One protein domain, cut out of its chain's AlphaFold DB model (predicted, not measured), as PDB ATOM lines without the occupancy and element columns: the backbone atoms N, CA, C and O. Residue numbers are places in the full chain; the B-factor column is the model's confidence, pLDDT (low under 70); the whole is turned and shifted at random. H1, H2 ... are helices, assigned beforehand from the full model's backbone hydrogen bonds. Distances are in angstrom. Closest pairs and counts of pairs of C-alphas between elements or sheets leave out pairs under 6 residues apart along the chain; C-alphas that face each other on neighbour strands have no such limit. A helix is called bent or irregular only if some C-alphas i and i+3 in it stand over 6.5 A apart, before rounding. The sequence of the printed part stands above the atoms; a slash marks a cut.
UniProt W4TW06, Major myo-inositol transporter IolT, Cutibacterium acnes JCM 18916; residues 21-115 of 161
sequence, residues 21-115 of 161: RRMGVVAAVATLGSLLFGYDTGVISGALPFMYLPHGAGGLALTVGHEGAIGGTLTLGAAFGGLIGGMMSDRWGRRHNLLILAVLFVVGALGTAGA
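What this domain is: This is residues 21 to 115 of the 161 residues of the protein "Major myo-inositol transporter IolT" of Cutibacterium acnes JCM 18916 (UniProt W4TW06). Three helices run lengthwise in a loose rod: H1 and H2 run opposite ways, and H3 folds back from the end of H2, with residues 110 to 115 sticking out free. The 95 printed residues, all helix by class, have H1, H2 and H3 in chain order and no named strand. The radius of gyration of the C-alphas is 16.8 A, the spans 55 by 25 by 19 A.

How they stand to each other: H1, residues 21 to 51, and H2, residues 64 to 92, are close but not clearly touching; their closest C-alphas, of Thr 41 and Gly 71, are 7.9 A apart. H3, residues 94 to 113, touches H1 with residues 95 to 102 alone, the same way at a shallow tilt of 25 degrees; the closest C-alphas, of Val 26 and Arg 95, are 7.0 A apart. H2 and H3 form a hairpin, opposite ways at a shallow tilt of 22 degrees, touching with residues 81 to 89 of H2 alone; the closest C-alphas, of Ser 89 and Asn 97, are 5.3 A apart. O i to N i+4 pairs within hydrogen-bond range number 24 of 27 in H1, 23 of 25 in H2 and 15 of 16 in H3.

Where its parts are: H1, 44.7 A long, begins at C-alpha 21 (43.843, 11.884, -34.276) and is only just irregular, C-alphas 46 and 49 being 6.9 A apart. H2, 41.0 A, has a kink of 29 degrees near residue 86. H3, 29.1 A, ends at C-alpha 113 (52.653, -19.163, -41.315).

The domain as a whole: The C-alphas farthest apart, of Gly 56 and Arg 91, are 56.4 A apart. The printed part has no cut; H1 to H2 is a long link, residues 52 to 63. The pLDDT is under 70 at residues 21 to 22, 48 to 67, 88 to 96 and 112 to 115.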
ATOM      1  N   ARG A  21      42.830  12.938 -34.463       61.06
ATOM      2  CA  ARG A  21      43.843  11.884 -34.276       61.06
ATOM      3  C   ARG A  21      43.272  10.465 -34.390       61.06
ATOM      4  O   ARG A  21      43.978   9.566 -34.829       61.06
ATOM      5  N   ARG A  22      42.005  10.247 -34.017       67.88
ATOM      6  CA  ARG A  22      41.398   8.902 -34.028       67.88
ATOM      7  C   ARG A  22      40.951   8.472 -35.425       67.88
ATOM      8  O   ARG A  22      41.046   7.294 -35.746       67.88
ATOM      9  N   MET A  23      40.518   9.417 -36.260       72.69
ATOM     10  CA  MET A  23      40.099   9.122 -37.633       72.69
ATOM     11  C   MET A  23      41.282   8.797 -38.541       72.69
ATOM     12  O   MET A  23      41.183   7.868 -39.331       72.69
ATOM     13  N   GLY A  24      42.408   9.504 -38.388       80.38
ATOM     14  CA  GLY A  24      43.619   9.234 -39.172       80.38
ATOM     15  C   GLY A  24      44.175   7.827 -38.945       80.38
ATOM     16  O   GLY A  24      44.513   7.147 -39.903       80.38
ATOM     17  N   VAL A  25      44.191   7.351 -37.693       78.94
ATOM     18  CA  VAL A  25      44.631   5.982 -37.364       78.94
ATOM     19  C   VAL A  25      43.665   4.940 -37.925       78.94
ATOM     20  O   VAL A  25      44.099   3.961 -38.516       78.94
ATOM     21  N   VAL A  26      42.358   5.166 -37.788       76.75
ATOM     22  CA  VAL A  26      41.323   4.287 -38.352       76.75
ATOM     23  C   VAL A  26      41.426   4.202 -39.876       76.75
ATOM     24  O   VAL A  26      41.367   3.107 -40.424       76.75
ATOM     25  N   ALA A  27      41.615   5.340 -40.547       82.31
ATOM     26  CA  ALA A  27      41.819   5.388 -41.987       82.31
ATOM     27  C   ALA A  27      43.109   4.657 -42.373       82.31
ATOM     28  O   ALA A  27      43.055   3.764 -43.202       82.31
ATOM     29  N   ALA A  28      44.238   4.949 -41.718       85.12
ATOM     30  CA  ALA A  28      45.516   4.301 -42.003       85.12
ATOM     31  C   ALA A  28      45.460   2.775 -41.829       85.12
ATOM     32  O   ALA A  28      45.912   2.054 -42.710       85.12
ATOM     33  N   VAL A  29      44.869   2.275 -40.738       80.94
ATOM     34  CA  VAL A  29      44.718   0.829 -40.498       80.94
ATOM     35  C   VAL A  29      43.793   0.190 -41.534       80.94
ATOM     36  O   VAL A  29      44.103  -0.891 -42.025       80.94
ATOM     37  N   ALA A  30      42.697   0.854 -41.917       81.50
ATOM     38  CA  ALA A  30      41.811   0.358 -42.968       81.50
ATOM     39  C   ALA A  30      42.526   0.278 -44.329       81.50
ATOM     40  O   ALA A  30      42.430  -0.739 -45.012       81.50
ATOM     41  N   THR A  31      43.290   1.308 -44.705       86.69
ATOM     42  CA  THR A  31      44.038   1.321 -45.970       86.69
ATOM     43  C   THR A  31      45.159   0.283 -45.975       86.69
ATOM     44  O   THR A  31      45.319  -0.436 -46.958       86.69
ATOM     45  N   LEU A  32      45.916   0.171 -44.877       87.19
ATOM     46  CA  LEU A  32      46.991  -0.817 -44.737       87.19
ATOM     47  C   LEU A  32      46.451  -2.249 -44.716       87.19
ATOM     48  O   LEU A  32      47.062  -3.121 -45.323       87.19
ATOM     49  N   GLY A  33      45.301  -2.491 -44.081       82.81
ATOM     50  CA  GLY A  33      44.638  -3.796 -44.090       82.81
ATOM     51  C   GLY A  33      44.238  -4.234 -45.500       82.81
ATOM     52  O   GLY A  33      44.573  -5.342 -45.914       82.81
ATOM     53  N   SER A  34      43.605  -3.345 -46.275       83.19
ATOM     54  CA  SER A  34      43.248  -3.624 -47.674       83.19
ATOM     55  C   SER A  34      44.477  -3.858 -48.558       83.19
ATOM     56  O   SER A  34      44.462  -4.735 -49.420       83.19
ATOM     57  N   LEU A  35      45.552  -3.095 -48.333       89.44
ATOM     58  CA  LEU A  35      46.804  -3.243 -49.073       89.44
ATOM     59  C   LEU A  35      47.496  -4.574 -48.750       89.44
ATOM     60  O   LEU A  35      47.970  -5.250 -49.660       89.44
ATOM     61  N   LEU A  36      47.512  -4.975 -47.477       84.31
ATOM     62  CA  LEU A  36      48.131  -6.219 -47.026       84.31
ATOM     63  C   LEU A  36      47.362  -7.458 -47.505       84.31
ATOM     64  O   LEU A  36      47.979  -8.421 -47.946       84.31
ATOM     65  N   PHE A  37      46.028  -7.413 -47.493       79.88
ATOM     66  CA  PHE A  37      45.192  -8.484 -48.042       79.88
ATOM     67  C   PHE A  37      45.423  -8.689 -49.552       79.88
ATOM     68  O   PHE A  37      45.541  -9.821 -50.024       79.88
ATOM     69  N   GLY A  38      45.547  -7.594 -50.312       84.50
ATOM     70  CA  GLY A  38      45.891  -7.659 -51.736       84.50
ATOM     71  C   GLY A  38      47.318  -8.159 -51.987       84.50
ATOM     72  O   GLY A  38      47.547  -8.899 -52.941       84.50
ATOM     73  N   TYR A  39      48.264  -7.797 -51.115       87.38
ATOM     74  CA  TYR A  39      49.643  -8.280 -51.182       87.38
ATOM     75  C   TYR A  39      49.732  -9.797 -50.981       87.38
ATOM     76  O   TYR A  39      50.387 -10.462 -51.775       87.38
ATOM     77  N   ASP A  40      49.031 -10.351 -49.988       80.19
ATOM     78  CA  ASP A  40      49.019 -11.795 -49.705       80.19
ATOM     79  C   ASP A  40      48.479 -12.608 -50.895       80.19
ATOM     80  O   ASP A  40      49.157 -13.490 -51.425       80.19
ATOM     81  N   THR A  41      47.319 -12.205 -51.426       78.88
ATOM     82  CA  THR A  41      46.721 -12.837 -52.617       78.88
ATOM     83  C   THR A  41      47.630 -12.712 -53.852       78.88
ATOM     84  O   THR A  41      47.731 -13.639 -54.661       78.88
ATOM     85  N   GLY A  42      48.318 -11.573 -54.004       84.75
ATOM     86  CA  GLY A  42      49.236 -11.308 -55.112       84.75
ATOM     87  C   GLY A  42      50.541 -12.105 -55.041       84.75
ATOM     88  O   GLY A  42      50.992 -12.617 -56.066       84.75
ATOM     89  N   VAL A  43      51.132 -12.257 -53.851       83.50
ATOM     90  CA  VAL A  43      52.340 -13.075 -53.639       83.50
ATOM     91  C   VAL A  43      52.035 -14.547 -53.880       83.50
ATOM     92  O   VAL A  43      52.816 -15.207 -54.564       83.50
ATOM     93  N   ILE A  44      50.884 -15.036 -53.405       77.44
ATOM     94  CA  ILE A  44      50.421 -16.399 -53.694       77.44
ATOM     95  C   ILE A  44      50.301 -16.576 -55.212       77.44
ATOM     96  O   ILE A  44      51.024 -17.402 -55.760       77.44
ATOM     97  N   SER A  45      49.522 -15.723 -55.895       78.19
ATOM     98  CA  SER A  45      49.329 -15.741 -57.361       78.19
ATOM     99  C   SER A  45      50.651 -15.707 -58.153       78.19
ATOM    100  O   SER A  45      50.770 -16.327 -59.208       78.19
ATOM    101  N   GLY A  46      51.662 -14.987 -57.651       77.12
ATOM    102  CA  GLY A  46      52.992 -14.896 -58.260       77.12
ATOM    103  C   GLY A  46      53.899 -16.103 -57.996       77.12
ATOM    104  O   GLY A  46      54.804 -16.363 -58.789       77.12
ATOM    105  N   ALA A  47      53.660 -16.854 -56.918       71.75
ATOM    106  CA  ALA A  47      54.428 -18.043 -56.548       71.75
ATOM    107  C   ALA A  47      53.941 -19.326 -57.248       71.75
ATOM    108  O   ALA A  47      54.741 -20.240 -57.456       71.75
ATOM    109  N   LEU A  48      52.672 -19.376 -57.679       63.81
ATOM    110  CA  LEU A  48      52.085 -20.485 -58.452       63.81
ATOM    111  C   LEU A  48      52.984 -21.030 -59.572       63.81
ATOM    112  O   LEU A  48      53.261 -22.229 -59.566       63.81
ATOM    113  N   PRO A  49      53.443 -20.217 -60.549       61.19
ATOM    114  CA  PRO A  49      54.189 -20.735 -61.695       61.19
ATOM    115  C   PRO A  49      55.514 -21.401 -61.296       61.19
ATOM    116  O   PRO A  49      56.024 -22.227 -62.049       61.19
ATOM    117  N   PHE A  50      56.047 -21.091 -60.111       57.19
ATOM    118  CA  PHE A  50      57.261 -21.705 -59.571       57.19
ATOM    119  C   PHE A  50      56.988 -23.016 -58.811       57.19
ATOM    120  O   PHE A  50      57.899 -23.829 -58.670       57.19
ATOM    121  N   MET A  51      55.748 -23.260 -58.366       53.69
ATOM    122  CA  MET A  51      55.331 -24.486 -57.663       53.69
ATOM    123  C   MET A  51      54.849 -25.614 -58.595       53.69
ATOM    124  O   MET A  51      54.878 -26.774 -58.196       53.69
ATOM    125  N   TYR A  52      54.495 -25.325 -59.855       50.81
ATOM    126  CA  TYR A  52      54.151 -26.349 -60.864       50.81
ATOM    127  C   TYR A  52      55.364 -27.119 -61.427       50.81
ATOM    128  O   TYR A  52      55.208 -27.953 -62.323       50.81
ATOM    129  N   LEU A  53      56.581 -26.843 -60.945       50.38
ATOM    130  CA  LEU A  53      57.795 -27.458 -61.475       50.38
ATOM    131  C   LEU A  53      57.952 -28.913 -60.970       50.38
ATOM    132  O   LEU A  53      57.813 -29.156 -59.770       50.38
ATOM    133  N   PRO A  54      58.260 -29.897 -61.844       47.00
ATOM    134  CA  PRO A  54      58.326 -31.310 -61.460       47.00
ATOM    135  C   PRO A  54      59.349 -31.600 -60.348       47.00
ATOM    136  O   PRO A  54      60.405 -30.971 -60.272       47.00
ATOM    137  N   HIS A  55      59.069 -32.629 -59.538       48.50
ATOM    138  CA  HIS A  55      59.804 -33.076 -58.336       48.50
ATOM    139  C   HIS A  55      61.329 -33.297 -58.458       48.50
ATOM    140  O   HIS A  55      61.984 -33.526 -57.445       48.50
ATOM    141  N   GLY A  56      61.928 -33.210 -59.648       46.09
ATOM    142  CA  GLY A  56      63.380 -33.326 -59.836       46.09
ATOM    143  C   GLY A  56      64.195 -32.101 -59.393       46.09
ATOM    144  O   GLY A  56      65.413 -32.199 -59.300       46.09
ATOM    145  N   ALA A  57      63.552 -30.961 -59.110       40.38
ATOM    146  CA  ALA A  57      64.217 -29.697 -58.767       40.38
ATOM    147  C   ALA A  57      63.721 -29.049 -57.452       40.38
ATOM    148  O   ALA A  57      63.947 -27.863 -57.233       40.38
ATOM    149  N   GLY A  58      63.040 -29.809 -56.580       43.66
ATOM    150  CA  GLY A  58      62.563 -29.316 -55.274       43.66
ATOM    151  C   GLY A  58      61.159 -28.688 -55.257       43.66
ATOM    152  O   GLY A  58      60.850 -27.932 -54.341       43.66
ATOM    153  N   GLY A  59      60.303 -28.979 -56.244       45.06
ATOM    154  CA  GLY A  59      58.917 -28.489 -56.287       45.06
ATOM    155  C   GLY A  59      57.938 -29.356 -55.480       45.06
ATOM    156  O   GLY A  59      57.842 -30.561 -55.719       45.06
ATOM    157  N   LEU A  60      57.188 -28.742 -54.555       48.31
ATOM    158  CA  LEU A  60      55.993 -29.333 -53.939       48.31
ATOM    159  C   LEU A  60      54.881 -29.361 -54.996       48.31
ATOM    160  O   LEU A  60      54.447 -28.304 -55.440       48.31
ATOM    161  N   ALA A  61      54.410 -30.548 -55.380       48.03
ATOM    162  CA  ALA A  61      53.301 -30.739 -56.319       48.03
ATOM    163  C   ALA A  61      51.985 -30.340 -55.646       48.03
ATOM    164  O   ALA A  61      51.184 -31.185 -55.250       48.03
ATOM    165  N   LEU A  62      51.789 -29.038 -55.472       51.66
ATOM    166  CA  LEU A  62      50.511 -28.479 -55.075       51.66
ATOM    167  C   LEU A  62      49.612 -28.443 -56.312       51.66
ATOM    168  O   LEU A  62      49.879 -27.746 -57.289       51.66
ATOM    169  N   THR A  63      48.555 -29.244 -56.275       57.47
ATOM    170  CA  THR A  63      47.483 -29.276 -57.269       57.47
ATOM    171  C   THR A  63      46.735 -27.937 -57.300       57.47
ATOM    172  O   THR A  63      46.445 -27.373 -56.242       57.47
ATOM    173  N   VAL A  64      46.335 -27.481 -58.500       58.50
ATOM    174  CA  VAL A  64      45.464 -26.298 -58.741       58.50
ATOM    175  C   VAL A  64      44.248 -26.243 -57.798       58.50
ATOM    176  O   VAL A  64      43.804 -25.170 -57.392       58.50
ATOM    177  N   GLY A  65      43.715 -27.407 -57.410       62.50
ATOM    178  CA  GLY A  65      42.560 -27.523 -56.524       62.50
ATOM    179  C   GLY A  65      42.810 -27.079 -55.079       62.50
ATOM    180  O   GLY A  65      41.898 -26.551 -54.446       62.50
ATOM    181  N   HIS A  66      44.023 -27.242 -54.539       64.56
ATOM    182  CA  HIS A  66      44.333 -26.813 -53.167       64.56
ATOM    183  C   HIS A  66      44.440 -25.298 -53.055       64.56
ATOM    184  O   HIS A  66      43.933 -24.706 -52.105       64.56
ATOM    185  N   GLU A  67      45.027 -24.665 -54.059       66.56
ATOM    186  CA  GLU A  67      45.107 -23.215 -54.131       66.56
ATOM    187  C   GLU A  67      43.713 -22.578 -54.225       66.56
ATOM    188  O   GLU A  67      43.380 -21.687 -53.441       66.56
ATOM    189  N   GLY A  68      42.859 -23.097 -55.115       70.81
ATOM    190  CA  GLY A  68      41.477 -22.638 -55.248       70.81
ATOM    191  C   GLY A  68      40.652 -22.841 -53.971       70.81
ATOM    192  O   GLY A  68      39.842 -21.983 -53.621       70.81
ATOM    193  N   ALA A  69      40.885 -23.933 -53.236       76.44
ATOM    194  CA  ALA A  69      40.223 -24.192 -51.956       76.44
ATOM    195  C   ALA A  69      40.670 -23.211 -50.853       76.44
ATOM    196  O   ALA A  69      39.831 -22.693 -50.108       76.44
ATOM    197  N   ILE A  70      41.967 -22.902 -50.766       74.38
ATOM    198  CA  ILE A  70      42.500 -21.936 -49.791       74.38
ATOM    199  C   ILE A  70      42.008 -20.524 -50.125       74.38
ATOM    200  O   ILE A  70      41.429 -19.856 -49.270       74.38
ATOM    201  N   GLY A  71      42.144 -20.087 -51.382       79.31
ATOM    202  CA  GLY A  71      41.654 -18.781 -51.827       79.31
ATOM    203  C   GLY A  71      40.138 -18.636 -51.654       79.31
ATOM    204  O   GLY A  71      39.656 -17.616 -51.156       79.31
ATOM    205  N   GLY A  72      39.370 -19.679 -51.983       81.38
ATOM    206  CA  GLY A  72      37.916 -19.707 -51.822       81.38
ATOM    207  C   GLY A  72      37.479 -19.592 -50.362       81.38
ATOM    208  O   GLY A  72      36.621 -18.770 -50.042       81.38
ATOM    209  N   THR A  73      38.101 -20.349 -49.453       80.62
ATOM    210  CA  THR A  73      37.794 -20.269 -48.015       80.62
ATOM    211  C   THR A  73      38.210 -18.932 -47.399       80.62
ATOM    212  O   THR A  73      37.447 -18.393 -46.596       80.62
ATOM    213  N   LEU A  74      39.329 -18.333 -47.833       80.06
ATOM    214  CA  LEU A  74      39.727 -16.970 -47.445       80.06
ATOM    215  C   LEU A  74      38.673 -15.937 -47.859       80.06
ATOM    216  O   LEU A  74      38.267 -15.093 -47.060       80.06
ATOM    217  N   THR A  75      38.212 -16.021 -49.107       81.31
ATOM    218  CA  THR A  75      37.263 -15.056 -49.681       81.31
ATOM    219  C   THR A  75      35.879 -15.199 -49.051       81.31
ATOM    220  O   THR A  75      35.243 -14.202 -48.705       81.31
ATOM    221  N   LEU A  76      35.430 -16.440 -48.830       85.12
ATOM    222  CA  LEU A  76      34.203 -16.732 -48.090       85.12
ATOM    223  C   LEU A  76      34.306 -16.220 -46.648       85.12
ATOM    224  O   LEU A  76      33.408 -15.517 -46.186       85.12
ATOM    225  N   GLY A  77      35.415 -16.491 -45.959       80.69
ATOM    226  CA  GLY A  77      35.673 -15.989 -44.609       80.69
ATOM    227  C   GLY A  77      35.643 -14.460 -44.528       80.69
ATOM    228  O   GLY A  77      35.016 -13.907 -43.625       80.69
ATOM    229  N   ALA A  78      36.237 -13.767 -45.504       79.69
ATOM    230  CA  ALA A  78      36.203 -12.309 -45.597       79.69
ATOM    231  C   ALA A  78      34.781 -11.766 -45.830       79.69
ATOM    232  O   ALA A  78      34.388 -10.782 -45.199       79.69
ATOM    233  N   ALA A  79      33.982 -12.423 -46.678       84.12
ATOM    234  CA  ALA A  79      32.592 -12.043 -46.929       84.12
ATOM    235  C   ALA A  79      31.722 -12.186 -45.668       84.12
ATOM    236  O   ALA A  79      31.025 -11.244 -45.279       84.12
ATOM    237  N   PHE A  80      31.807 -13.329 -44.981       84.56
ATOM    238  CA  PHE A  80      31.080 -13.556 -43.730       84.56
ATOM    239  C   PHE A  80      31.563 -12.631 -42.603       84.56
ATOM    240  O   PHE A  80      30.744 -12.059 -41.881       84.56
ATOM    241  N   GLY A  81      32.875 -12.421 -42.485       77.62
ATOM    242  CA  GLY A  81      33.468 -11.508 -41.508       77.62
ATOM    243  C   GLY A  81      33.044 -10.053 -41.720       77.62
ATOM    244  O   GLY A  81      32.735  -9.360 -40.752       77.62
ATOM    245  N   GLY A  82      32.954  -9.598 -42.974       77.56
ATOM    246  CA  GLY A  82      32.470  -8.260 -43.320       77.56
ATOM    247  C   GLY A  82      30.990  -8.052 -42.994       77.56
ATOM    248  O   GLY A  82      30.628  -7.009 -42.447       77.56
ATOM    249  N   LEU A  83      30.142  -9.053 -43.263       80.81
ATOM    250  CA  LEU A  83      28.707  -9.004 -42.954       80.81
ATOM    251  C   LEU A  83      28.451  -8.938 -41.443       80.81
ATOM    252  O   LEU A  83      27.751  -8.043 -40.966       80.81
ATOM    253  N   ILE A  84      29.063  -9.845 -40.677       79.38
ATOM    254  CA  ILE A  84      28.894  -9.903 -39.218       79.38
ATOM    255  C   ILE A  84      29.548  -8.682 -38.556       79.38
ATOM    256  O   ILE A  84      28.962  -8.058 -37.667       79.38
ATOM    257  N   GLY A  85      30.736  -8.295 -39.024       72.56
ATOM    258  CA  GLY A  85      31.457  -7.127 -38.535       72.56
ATOM    259  C   GLY A  85      30.702  -5.822 -38.788       72.56
ATOM    260  O   GLY A  85      30.609  -4.980 -37.895       72.56
ATOM    261  N   GLY A  86      30.094  -5.663 -39.969       70.50
ATOM    262  CA  GLY A  86      29.254  -4.512 -40.306       70.50
ATOM    263  C   GLY A  86      28.061  -4.364 -39.361       70.50
ATOM    264  O   GLY A  86      27.870  -3.299 -38.778       70.50
ATOM    265  N   MET A  87      27.331  -5.454 -39.107       72.44
ATOM    266  CA  MET A  87      26.197  -5.449 -38.172       72.44
ATOM    267  C   MET A  87      26.620  -5.145 -36.726       72.44
ATOM    268  O   MET A  87      25.922  -4.438 -35.999       72.44
ATOM    269  N   MET A  88      27.773  -5.657 -36.291       65.69
ATOM    270  CA  MET A  88      28.283  -5.432 -34.934       65.69
ATOM    271  C   MET A  88      28.920  -4.037 -34.761       65.69
ATOM    272  O   MET A  88      28.899  -3.469 -33.664       65.69
ATOM    273  N   SER A  89      29.420  -3.438 -35.849       68.00
ATOM    274  CA  SER A  89      29.993  -2.085 -35.896       68.00
ATOM    275  C   SER A  89      28.994  -1.003 -35.496       68.00
ATOM    276  O   SER A  89      29.354  -0.084 -34.751       68.00
ATOM    277  N   ASP A  90      27.743  -1.131 -35.939       68.38
ATOM    278  CA  ASP A  90      26.689  -0.152 -35.658       68.38
ATOM    279  C   ASP A  90      26.249  -0.169 -34.186       68.38
ATOM    280  O   ASP A  90      25.764   0.834 -33.663       68.38
ATOM    281  N   ARG A  91      26.486  -1.280 -33.473       66.19
ATOM    282  CA  ARG A  91      26.106  -1.452 -32.062       66.19
ATOM    283  C   ARG A  91      27.218  -1.067 -31.076       66.19
ATOM    284  O   ARG A  91      26.919  -0.542 -30.005       66.19
ATOM    285  N   TRP A  92      28.486  -1.340 -31.404       61.72
ATOM    286  CA  TRP A  92      29.633  -1.224 -30.473       61.72
ATOM    287  C   TRP A  92      30.692  -0.181 -30.864       61.72
ATOM    288  O   TRP A  92      31.729  -0.029 -30.200       61.72
ATOM    289  N   GLY A  93      30.410   0.593 -31.909       65.50
ATOM    290  CA  GLY A  93      31.253   1.679 -32.377       65.50
ATOM    291  C   GLY A  93      32.296   1.209 -33.391       65.50
ATOM    292  O   GLY A  93      33.081   0.291 -33.147       65.50
ATOM    293  N   ARG A  94      32.354   1.951 -34.504       65.12
ATOM    294  CA  ARG A  94      33.153   1.740 -35.732       65.12
ATOM    295  C   ARG A  94      34.625   1.338 -35.537       65.12
ATOM    296  O   ARG A  94      35.235   0.767 -36.433       65.12
ATOM    297  N   ARG A  95      35.210   1.637 -34.373       67.00
ATOM    298  CA  ARG A  95      36.611   1.337 -34.029       67.00
ATOM    299  C   ARG A  95      36.855  -0.116 -33.615       67.00
ATOM    300  O   ARG A  95      37.912  -0.650 -33.923       67.00
ATOM    301  N   HIS A  96      35.910  -0.736 -32.904       67.44
ATOM    302  CA  HIS A  96      36.088  -2.104 -32.410       67.44
ATOM    303  C   HIS A  96      36.006  -3.096 -33.557       67.44
ATOM    304  O   HIS A  96      36.802  -4.022 -33.607       67.44
ATOM    305  N   ASN A  97      35.122  -2.838 -34.522       72.81
ATOM    306  CA  ASN A  97      35.001  -3.675 -35.704       72.81
ATOM    307  C   ASN A  97      36.322  -3.750 -36.492       72.81
ATOM    308  O   ASN A  97      36.805  -4.835 -36.789       72.81
ATOM    309  N   LEU A  98      36.968  -2.605 -36.738       72.06
ATOM    310  CA  LEU A  98      38.254  -2.562 -37.447       72.06
ATOM    311  C   LEU A  98      39.386  -3.266 -36.689       72.06
ATOM    312  O   LEU A  98      40.228  -3.907 -37.308       72.06
ATOM    313  N   LEU A  99      39.396  -3.175 -35.357       71.94
ATOM    314  CA  LEU A  99      40.356  -3.903 -34.525       71.94
ATOM    315  C   LEU A  99      40.110  -5.415 -34.555       71.94
ATOM    316  O   LEU A  99      41.066  -6.173 -34.666       71.94
ATOM    317  N   ILE A 100      38.851  -5.855 -34.502       75.00
ATOM    318  CA  ILE A 100      38.487  -7.276 -34.587       75.00
ATOM    319  C   ILE A 100      38.891  -7.847 -35.951       75.00
ATOM    320  O   ILE A 100      39.525  -8.896 -35.996       75.00
ATOM    321  N   LEU A 101      38.603  -7.129 -37.042       72.75
ATOM    322  CA  LEU A 101      39.020  -7.495 -38.401       72.75
ATOM    323  C   LEU A 101      40.546  -7.632 -38.512       72.75
ATOM    324  O   LEU A 101      41.037  -8.616 -39.064       72.75
ATOM    325  N   ALA A 102      41.299  -6.685 -37.943       73.12
ATOM    326  CA  ALA A 102      42.760  -6.735 -37.936       73.12
ATOM    327  C   ALA A 102      43.303  -7.932 -37.134       73.12
ATOM    328  O   ALA A 102      44.227  -8.603 -37.584       73.12
ATOM    329  N   VAL A 103      42.719  -8.235 -35.971       76.81
ATOM    330  CA  VAL A 103      43.112  -9.398 -35.158       76.81
ATOM    331  C   VAL A 103      42.794 -10.704 -35.883       76.81
ATOM    332  O   VAL A 103      43.643 -11.591 -35.918       76.81
ATOM    333  N   LEU A 104      41.619 -10.815 -36.506       77.19
ATOM    334  CA  LEU A 104      41.227 -12.000 -37.275       77.19
ATOM    335  C   LEU A 104      42.206 -12.264 -38.430       77.19
ATOM    336  O   LEU A 104      42.601 -13.406 -38.654       77.19
ATOM    337  N   PHE A 105      42.644 -11.201 -39.110       74.50
ATOM    338  CA  PHE A 105      43.644 -11.276 -40.174       74.50
ATOM    339  C   PHE A 105      45.004 -11.755 -39.657       74.50
ATOM    340  O   PHE A 105      45.603 -12.650 -40.245       74.50
ATOM    341  N   VAL A 106      45.477 -11.212 -38.530       77.88
ATOM    342  CA  VAL A 106      46.744 -11.642 -37.915       77.88
ATOM    343  C   VAL A 106      46.676 -13.106 -37.487       77.88
ATOM    344  O   VAL A 106      47.622 -13.847 -37.722       77.88
ATOM    345  N   VAL A 107      45.560 -13.553 -36.907       77.75
ATOM    346  CA  VAL A 107      45.370 -14.963 -36.534       77.75
ATOM    347  C   VAL A 107      45.343 -15.864 -37.771       77.75
ATOM    348  O   VAL A 107      45.969 -16.919 -37.753       77.75
ATOM    349  N   GLY A 108      44.687 -15.440 -38.856       70.06
ATOM    350  CA  GLY A 108      44.698 -16.158 -40.133       70.06
ATOM    351  C   GLY A 108      46.103 -16.278 -40.727       70.06
ATOM    352  O   GLY A 108      46.531 -17.378 -41.063       70.06
ATOM    353  N   ALA A 109      46.851 -15.173 -40.763       70.69
ATOM    354  CA  ALA A 109      48.231 -15.134 -41.246       70.69
ATOM    355  C   ALA A 109      49.188 -15.955 -40.366       70.69
ATOM    356  O   ALA A 109      50.092 -16.615 -40.870       70.69
ATOM    357  N   LEU A 110      48.992 -15.959 -39.045       74.62
ATOM    358  CA  LEU A 110      49.747 -16.824 -38.135       74.62
ATOM    359  C   LEU A 110      49.373 -18.299 -38.314       74.62
ATOM    360  O   LEU A 110      50.240 -19.160 -38.197       74.62
ATOM    361  N   GLY A 111      48.109 -18.591 -38.625       70.69
ATOM    362  CA  GLY A 111      47.638 -19.936 -38.941       70.69
ATOM    363  C   GLY A 111      48.270 -20.492 -40.215       70.69
ATOM    364  O   GLY A 111      48.684 -21.648 -40.229       70.69
ATOM    365  N   THR A 112      48.417 -19.673 -41.260       64.06
ATOM    366  CA  THR A 112      49.098 -20.076 -42.500       64.06
ATOM    367  C   THR A 112      50.618 -20.119 -42.336       64.06
ATOM    368  O   THR A 112      51.252 -21.054 -42.817       64.06
ATOM    369  N   ALA A 113      51.214 -19.178 -41.596       64.62
ATOM    370  CA  ALA A 113      52.653 -19.163 -41.315       64.62
ATOM    371  C   ALA A 113      53.099 -20.314 -40.393       64.62
ATOM    372  O   ALA A 113      54.227 -20.795 -40.497       64.62
ATOM    373  N   GLY A 114      52.225 -20.752 -39.484       55.88
ATOM    374  CA  GLY A 114      52.480 -21.825 -38.526       55.88
ATOM    375  C   GLY A 114      52.159 -23.232 -39.031       55.88
ATOM    376  O   GLY A 114      52.376 -24.184 -38.284       55.88
ATOM    377  N   ALA A 115      51.654 -23.389 -40.259       46.22
ATOM    378  CA  ALA A 115      51.252 -24.680 -40.809       46.22
ATOM    379  C   ALA A 115      52.237 -25.195 -41.881       46.22
ATOM    380  O   ALA A 115      51.931 -25.151 -43.072       46.22
TER     381      ALA A 115